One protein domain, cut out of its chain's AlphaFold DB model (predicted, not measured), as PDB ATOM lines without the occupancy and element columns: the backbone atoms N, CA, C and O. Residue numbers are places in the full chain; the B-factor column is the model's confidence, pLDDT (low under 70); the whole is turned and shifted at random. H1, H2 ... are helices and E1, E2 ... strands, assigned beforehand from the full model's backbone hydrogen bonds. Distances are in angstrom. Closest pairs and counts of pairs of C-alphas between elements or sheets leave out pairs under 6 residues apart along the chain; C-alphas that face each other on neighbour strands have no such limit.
ATOM      1  N   VAL A 116     138.324  94.780 103.210       90.75
ATOM      2  CA  VAL A 116     139.658  95.332 103.431       90.75
ATOM      3  C   VAL A 116     139.610  96.255 104.646       90.75
ATOM      4  O   VAL A 116     139.035  97.338 104.589       90.75
ATOM      5  N   ASP A 117     140.222  95.825 105.743       90.88
ATOM      6  CA  ASP A 117     140.265  96.583 106.989       90.88
ATOM      7  C   ASP A 117     141.614  97.309 107.135       90.88
ATOM      8  O   ASP A 117     142.667  96.845 106.695       90.88
ATOM      9  N   LEU A 118     141.619  98.462 107.799       92.06
ATOM     10  CA  LEU A 118     142.851  99.203 108.081       92.06
ATOM     11  C   LEU A 118     143.663  98.532 109.198       92.06
ATOM     12  O   LEU A 118     143.103  98.051 110.184       92.06
ATOM     13  N   LYS A 119     144.997  98.519 109.079       92.56
ATOM     14  CA  LYS A 119     145.876  98.142 110.200       92.56
ATOM     15  C   LYS A 119     145.790  99.181 111.325       92.56
ATOM     16  O   LYS A 119     145.376 100.313 111.107       92.56
ATOM     17  N   GLN A 120     146.240  98.814 112.527       90.44
ATOM     18  CA  GLN A 120     146.219  99.690 113.711       90.44
ATOM     19  C   GLN A 120     146.946 101.031 113.498       90.44
ATOM     20  O   GLN A 120     146.441 102.071 113.911       90.44
ATOM     21  N   CYS A 121     148.098 101.005 112.818       92.06
ATOM     22  CA  CYS A 121     148.823 102.190 112.352       92.06
ATOM     23  C   CYS A 121     148.827 102.178 110.815       92.06
ATOM     24  O   CYS A 121     149.767 101.640 110.218       92.06
ATOM     25  N   PRO A 122     147.751 102.662 110.163       93.50
ATOM     26  CA  PRO A 122     147.560 102.423 108.743       93.50
ATOM     27  C   PRO A 122     148.274 103.463 107.878       93.50
ATOM     28  O   PRO A 122     148.736 103.113 106.804       93.50
ATOM     29  N   VAL A 123     148.402 104.712 108.323       94.62
ATOM     30  CA  VAL A 123     148.978 105.783 107.497       94.62
ATOM     31  C   VAL A 123     150.484 105.584 107.331       94.62
ATOM     32  O   VAL A 123     151.199 105.394 108.316       94.62
ATOM     33  N   TYR A 124     150.964 105.642 106.091       95.06
ATOM     34  CA  TYR A 124     152.384 105.723 105.757       95.06
ATOM     35  C   TYR A 124     152.588 106.552 104.489       95.06
ATOM     36  O   TYR A 124     151.644 106.761 103.733       95.06
ATOM     37  N   GLU A 125     153.810 107.019 104.268       96.44
ATOM     38  CA  GLU A 125     154.193 107.748 103.062       96.44
ATOM     39  C   GLU A 125     155.144 106.893 102.229       96.44
ATOM     40  O   GLU A 125     156.038 106.244 102.777       96.44
ATOM     41  N   ASP A 126     154.931 106.884 100.918       95.81
ATOM     42  CA  ASP A 126     155.851 106.311  99.944       95.81
ATOM     43  C   ASP A 126     155.734 107.092  98.628       95.81
ATOM     44  O   ASP A 126     154.645 107.516  98.247       95.81
ATOM     45  N   GLY A 127     156.851 107.349  97.948       95.38
ATOM     46  CA  GLY A 127     156.848 108.078  96.673       95.38
ATOM     47  C   GLY A 127     156.140 109.446  96.696       95.38
ATOM     48  O   GLY A 127     155.504 109.806  95.711       95.38
ATOM     49  N   SER A 128     156.230 110.207  97.797       95.44
ATOM     50  CA  SER A 128     155.515 111.489  98.006       95.44
ATOM     51  C   SER A 128     153.979 111.387  98.010       95.44
ATOM     52  O   SER A 128     153.284 112.379  97.790       95.44
ATOM     53  N   MET A 129     153.430 110.195  98.257       94.75
ATOM     54  CA  MET A 129     151.997 109.955  98.422       94.75
ATOM     55  C   MET A 129     151.711 109.316  99.781       94.75
ATOM     56  O   MET A 129     152.472 108.481 100.272       94.75
ATOM     57  N   ALA A 130     150.583 109.690 100.386       93.81
ATOM     58  CA  ALA A 130     150.096 109.063 101.609       93.81
ATOM     59  C   ALA A 130     149.227 107.841 101.275       93.81
ATOM     60  O   ALA A 130     148.287 107.924 100.487       93.81
ATOM     61  N   PHE A 131     149.512 106.721 101.931       92.94
ATOM     62  CA  PHE A 131     148.840 105.442 101.748       92.94
ATOM     63  C   PHE A 131     148.305 104.886 103.067       92.94
ATOM     64  O   PHE A 131     148.734 105.259 104.160       92.94
ATOM     65  N   PHE A 132     147.388 103.925 102.953       94.06
ATOM     66  CA  PHE A 132     146.855 103.168 104.078       94.06
ATOM     67  C   PHE A 132     147.283 101.697 104.009       94.06
ATOM     68  O   PHE A 132     146.995 100.997 103.043       94.06
ATOM     69  N   LYS A 133     147.924 101.192 105.066       93.19
ATOM     70  CA  LYS A 133     148.187  99.766 105.260       93.19
ATOM     71  C   LYS A 133     146.887  99.059 105.605       93.19
ATOM     72  O   LYS A 133     146.229  99.393 106.594       93.19
ATOM     73  N   THR A 134     146.583  98.023 104.841       92.19
ATOM     74  CA  THR A 134     145.366  97.229 104.982       92.19
ATOM     75  C   THR A 134     145.663  95.802 105.451       92.19
ATOM     76  O   THR A 134     146.813  95.348 105.471       92.19
ATOM     77  N   HIS A 135     144.625  95.103 105.894       91.19
ATOM     78  CA  HIS A 135     144.592  93.669 106.138       91.19
ATOM     79  C   HIS A 135     143.246  93.124 105.662       91.19
ATOM     80  O   HIS A 135     142.228  93.808 105.740       91.19
ATOM     81  N   TYR A 136     143.243  91.903 105.142       90.94
ATOM     82  CA  TYR A 136     142.026  91.284 104.631       90.94
ATOM     83  C   TYR A 136     141.266  90.599 105.761       90.94
ATOM     84  O   TYR A 136     141.858  89.892 106.580       90.94
ATOM     85  N   TYR A 137     139.954  90.794 105.772       90.94
ATOM     86  CA  TYR A 137     139.024  90.018 106.572       90.94
ATOM     87  C   TYR A 137     138.232  89.098 105.635       90.94
ATOM     88  O   TYR A 137     137.585  89.574 104.702       90.94
ATOM     89  N   GLY A 138     138.287  87.785 105.873       89.69
ATOM     90  CA  GLY A 138     137.652  86.770 105.022       89.69
ATOM     91  C   GLY A 138     138.446  86.412 103.755       89.69
ATOM     92  O   GLY A 138     139.589  86.831 103.567       89.69
ATOM     93  N   GLY A 139     137.838  85.598 102.888       88.88
ATOM     94  CA  GLY A 139     138.431  85.126 101.631       88.88
ATOM     95  C   GLY A 139     138.293  86.142 100.498       88.88
ATOM     96  O   GLY A 139     137.465  85.960  99.611       88.88
ATOM     97  N   VAL A 140     139.067  87.225 100.550       86.00
ATOM     98  CA  VAL A 140     139.057  88.277  99.521       86.00
ATOM     99  C   VAL A 140     139.922  87.865  98.329       86.00
ATOM    100  O   VAL A 140     141.103  87.556  98.490       86.00
ATOM    101  N   GLU A 141     139.364  87.914  97.118       85.00
ATOM    102  CA  GLU A 141     140.147  87.783  95.889       85.00
ATOM    103  C   GLU A 141     140.943  89.070  95.639       85.00
ATOM    104  O   GLU A 141     140.376  90.112  95.306       85.00
ATOM    105  N   LEU A 142     142.267  88.996  95.799       80.38
ATOM    106  CA  LEU A 142     143.161  90.160  95.793       80.38
ATOM    107  C   LEU A 142     143.047  91.011  94.520       80.38
ATOM    108  O   LEU A 142     143.030  92.235  94.605       80.38
ATOM    109  N   TYR A 143     142.934  90.375  93.352       83.56
ATOM    110  CA  TYR A 143     142.901  91.077  92.068       83.56
ATOM    111  C   TYR A 143     141.613  91.881  91.854       83.56
ATOM    112  O   TYR A 143     141.668  92.955  91.264       83.56
ATOM    113  N   SER A 144     140.479  91.421  92.397       82.94
ATOM    114  CA  SER A 144     139.185  92.122  92.296       82.94
ATOM    115  C   SER A 144     139.166  93.493  92.983       82.94
ATOM    116  O   SER A 144     138.296  94.314  92.708       82.94
ATOM    117  N   GLN A 145     140.111  93.732  93.897       78.56
ATOM    118  CA  GLN A 145     140.186  94.942  94.717       78.56
ATOM    119  C   GLN A 145     141.144  95.996  94.142       78.56
ATOM    120  O   GLN A 145     141.252  97.095  94.687       78.56
ATOM    121  N   VAL A 146     141.867  95.680  93.064       83.69
ATOM    122  CA  VAL A 146     142.841  96.588  92.447       83.69
ATOM    123  C   VAL A 146     142.145  97.487  91.428       83.69
ATOM    124  O   VAL A 146     141.337  97.015  90.638       83.69
ATOM    125  N   ALA A 147     142.491  98.779  91.420       82.56
ATOM    126  CA  ALA A 147     141.966  99.781  90.480       82.56
ATOM    127  C   ALA A 147     140.429  99.942  90.488       82.56
ATOM    128  O   ALA A 147     139.844 100.420  89.518       82.56
ATOM    129  N   VAL A 148     139.781  99.584  91.600       85.12
ATOM    130  CA  VAL A 148     138.347  99.791  91.835       85.12
ATOM    131  C   VAL A 148     138.162 100.867  92.903       85.12
ATOM    132  O   VAL A 148     138.904 100.917  93.884       85.12
ATOM    133  N   ALA A 149     137.162 101.734  92.725       83.12
ATOM    134  CA  ALA A 149     136.802 102.728  93.731       83.12
ATOM    135  C   ALA A 149     136.351 102.043  95.034       83.12
ATOM    136  O   ALA A 149     135.489 101.160  95.021       83.12
ATOM    137  N   THR A 150     136.907 102.470  96.170       81.25
ATOM    138  CA  THR A 150     136.610 101.889  97.488       81.25
ATOM    139  C   THR A 150     136.025 102.925  98.442       81.25
ATOM    140  O   THR A 150     136.308 104.121  98.374       81.25
ATOM    141  N   LEU A 151     135.168 102.463  99.353       81.81
ATOM    142  CA  LEU A 151     134.600 103.280 100.422       81.81
ATOM    143  C   LEU A 151     135.312 102.939 101.730       81.81
ATOM    144  O   LEU A 151     135.279 101.786 102.159       81.81
ATOM    145  N   ILE A 152     135.894 103.940 102.389       79.44
ATOM    146  CA  ILE A 152     136.487 103.765 103.714       79.44
ATOM    147  C   ILE A 152     135.470 104.195 104.771       79.44
ATOM    148  O   ILE A 152     135.013 105.340 104.798       79.44
ATOM    149  N   MET A 153     135.148 103.268 105.671       75.81
ATOM    150  CA  MET A 153     134.284 103.513 106.820       75.81
ATOM    151  C   MET A 153     135.060 103.251 108.104       75.81
ATOM    152  O   MET A 153     135.480 102.127 108.371       75.81
ATOM    153  N   ILE A 154     135.253 104.297 108.908       76.44
ATOM    154  CA  ILE A 154     136.013 104.213 110.156       76.44
ATOM    155  C   ILE A 154     135.095 104.539 111.326       76.44
ATOM    156  O   ILE A 154     134.425 105.572 111.352       76.44
ATOM    157  N   LEU A 155     135.116 103.656 112.323       71.19
ATOM    158  CA  LEU A 155     134.548 103.905 113.639       71.19
ATOM    159  C   LEU A 155     135.702 104.126 114.624       71.19
ATOM    160  O   LEU A 155     136.383 103.172 115.001       71.19
ATOM    161  N   TYR A 156     135.926 105.372 115.040       74.12
ATOM    162  CA  TYR A 156     137.022 105.715 115.950       74.12
ATOM    163  C   TYR A 156     136.493 106.038 117.359       74.12
ATOM    164  O   TYR A 156     135.815 107.057 117.530       74.12
ATOM    165  N   PRO A 157     136.768 105.201 118.382       66.19
ATOM    166  CA  PRO A 157     136.454 105.538 119.766       66.19
ATOM    167  C   PRO A 157     137.422 106.613 120.269       66.19
ATOM    168  O   PRO A 157     138.640 106.429 120.258       66.19
ATOM    169  N   ARG A 158     136.900 107.746 120.742       68.38
ATOM    170  CA  ARG A 158     137.732 108.804 121.324       68.38
ATOM    171  C   ARG A 158     138.099 108.438 122.766       68.38
ATOM    172  O   ARG A 158     137.230 108.074 123.548       68.38
ATOM    173  N   ARG A 159     139.379 108.596 123.131       63.34
ATOM    174  CA  ARG A 159     139.949 108.188 124.438       63.34
ATOM    175  C   ARG A 159     139.183 108.664 125.688       63.34
ATOM    176  O   ARG A 159     139.302 107.998 126.703       63.34
ATOM    177  N   ASN A 160     138.409 109.753 125.620       54.19
ATOM    178  CA  ASN A 160     137.747 110.372 126.783       54.19
ATOM    179  C   ASN A 160     136.245 110.657 126.593       54.19
ATOM    180  O   ASN A 160     135.683 111.489 127.301       54.19
ATOM    181  N   VAL A 161     135.574 110.023 125.630       51.94
ATOM    182  CA  VAL A 161     134.135 110.246 125.417       51.94
ATOM    183  C   VAL A 161     133.492 108.958 124.923       51.94
ATOM    184  O   VAL A 161     133.979 108.366 123.963       51.94
ATOM    185  N   ASN A 162     132.377 108.550 125.537       51.06
ATOM    186  CA  ASN A 162     131.497 107.464 125.072       51.06
ATOM    187  C   ASN A 162     130.766 107.849 123.765       51.06
ATOM    188  O   ASN A 162     129.568 107.621 123.611       51.06
ATOM    189  N   THR A 163     131.460 108.490 122.827       43.41
ATOM    190  CA  THR A 163     130.897 109.034 121.594       43.41
ATOM    191  C   THR A 163     131.704 108.504 120.419       43.41
ATOM    192  O   THR A 163     132.906 108.753 120.306       43.41
ATOM    193  N   PHE A 164     131.035 107.757 119.544       45.22
ATOM    194  CA  PHE A 164     131.589 107.287 118.282       45.22
ATOM    195  C   PHE A 164     131.219 108.274 117.175       45.22
ATOM    196  O   PHE A 164     130.044 108.592 117.009       45.22
ATOM    197  N   TRP A 165     132.202 108.722 116.398       43.47
ATOM    198  CA  TRP A 165     131.937 109.404 115.131       43.47
ATOM    199  C   TRP A 165     131.966 108.376 113.998       43.47
ATOM    200  O   TRP A 165     132.891 107.564 113.926       43.47
ATOM    201  N   LYS A 166     130.953 108.414 113.123       47.25
ATOM    202  CA  LYS A 166     131.018 107.798 111.792       47.25
ATOM    203  C   LYS A 166     131.576 108.849 110.842       47.25
ATOM    204  O   LYS A 166     130.943 109.880 110.635       47.25
ATOM    205  N   LEU A 167     132.754 108.592 110.287       46.47
ATOM    206  CA  LEU A 167     133.333 109.422 109.239       46.47
ATOM    207  C   LEU A 167     133.233 108.638 107.929       46.47
ATOM    208  O   LEU A 167     133.796 107.548 107.818       46.47
ATOM    209  N   PHE A 168     132.466 109.164 106.976       44.66
ATOM    210  CA  PHE A 168     132.331 108.584 105.644       44.66
ATOM    211  C   PHE A 168     133.261 109.339 104.698       44.66
ATOM    212  O   PHE A 168     133.003 110.498 104.383       44.66
ATOM    213  N   TYR A 169     134.324 108.684 104.236       44.53
ATOM    214  CA  TYR A 169     135.115 109.183 103.114       44.53
ATOM    215  C   TYR A 169     134.864 108.293 101.906       44.53
ATOM    216  O   TYR A 169     135.302 107.142 101.858       44.53
ATOM    217  N   LYS A 170     134.144 108.836 100.924       35.06
ATOM    218  CA  LYS A 170     134.071 108.257  99.587       35.06
ATOM    219  C   LYS A 170     135.315 108.729  98.841       35.06
ATOM    220  O   LYS A 170     135.405 109.905  98.501       35.06
ATOM    221  N   ILE A 171     136.291 107.843  98.675       40.66
ATOM    222  CA  ILE A 171     137.429 108.106  97.797       40.66
ATOM    223  C   ILE A 171     136.903 107.845  96.382       40.66
ATOM    224  O   ILE A 171     136.473 106.728  96.086       40.66
TER     225      ILE A 171
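Overview. This is residues 116 to 171 of the 172 residues of the protein "M18 family aminopeptidase" of Anaerotruncus sp. CAG:528 (UniProt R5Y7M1). Two antiparallel strand hairpins, E1 with E2 and E3 with E4, are set crosswise and loosely side by side, with E1 near E3 but no close packing between the two. The loop that joins them holds one short helix, H1, far from the middle, and the turns of the hairpins stick out at residues 125 to 130 and 158 to 163. The printed part has 56 residues, with one named helix and four named strands in the order E1, E2, H1, E3, E4, and the class is mostly strand. The whole is loose, with a radius of gyration of the C-alphas of 13.6 A, and it spans 39 by 30 by 20 A.

Along the chain. E1, residues 116 to 126, begins at C-alpha 116 at (139.658, 95.332, 103.431) and is 19.9 A from first to last C-alpha; it bends by 96 degrees at residue 120. E2, residues 129 to 137, is 25.1 A long and ends at C-alpha 137 at (139.024, 90.018, 106.572). H1, residues 142 to 145, is 5.7 A long. E3, residues 151 to 157, is 19.6 A long. E4, residues 164 to 170, is 18.9 A long and ends at C-alpha 170 at (134.071, 108.257, 99.587).

Arrangement. E1 and E2 form a hairpin, antiparallel with 157 degrees between their directions. Their C-alphas 122 and 133 face each other at 4.4 A. N 133 and O 122, 2.7 A apart, and N 117 and O 135, 2.8 A apart, are within hydrogen-bond range. E1 and E3 are near each other, with 8 pairs of C-alphas within 10 A and no pair within 8 A. E3 and E4 form the other hairpin, antiparallel at 163 degrees. Their C-alphas 151 and 170 face each other at 5.1 A. Two N and O pairs across it are within hydrogen-bond range: N 152 and O 169 at 3.3 A, and N 169 and O 152 at 3.5 A. E2 is apart from E3 and from E4, and E1 is apart from E4. H1 is apart from E1 and from E4. With four residues H1 is too short for an O i to N i+4 pair; its one O i to N i+3 pair is within range.

Size, cuts and confidence. The C-alphas of Tyr 143 and Asn 160 are the two farthest apart, at 40.0 A. Without the stretches that stand free, residues 125 to 130 and 158 to 163, the body has 44 residues and spans 32 by 22 by 20 A. The printed part has no cut. The links E1 to E2, E2 to H1 and H1 to E3 are tight, the link E3 to E4 is short but not tight, and no link is long. The mean pLDDT of the printed part is 77.6; residues 157 to 171 are under 70, and the mean over E4 is 44.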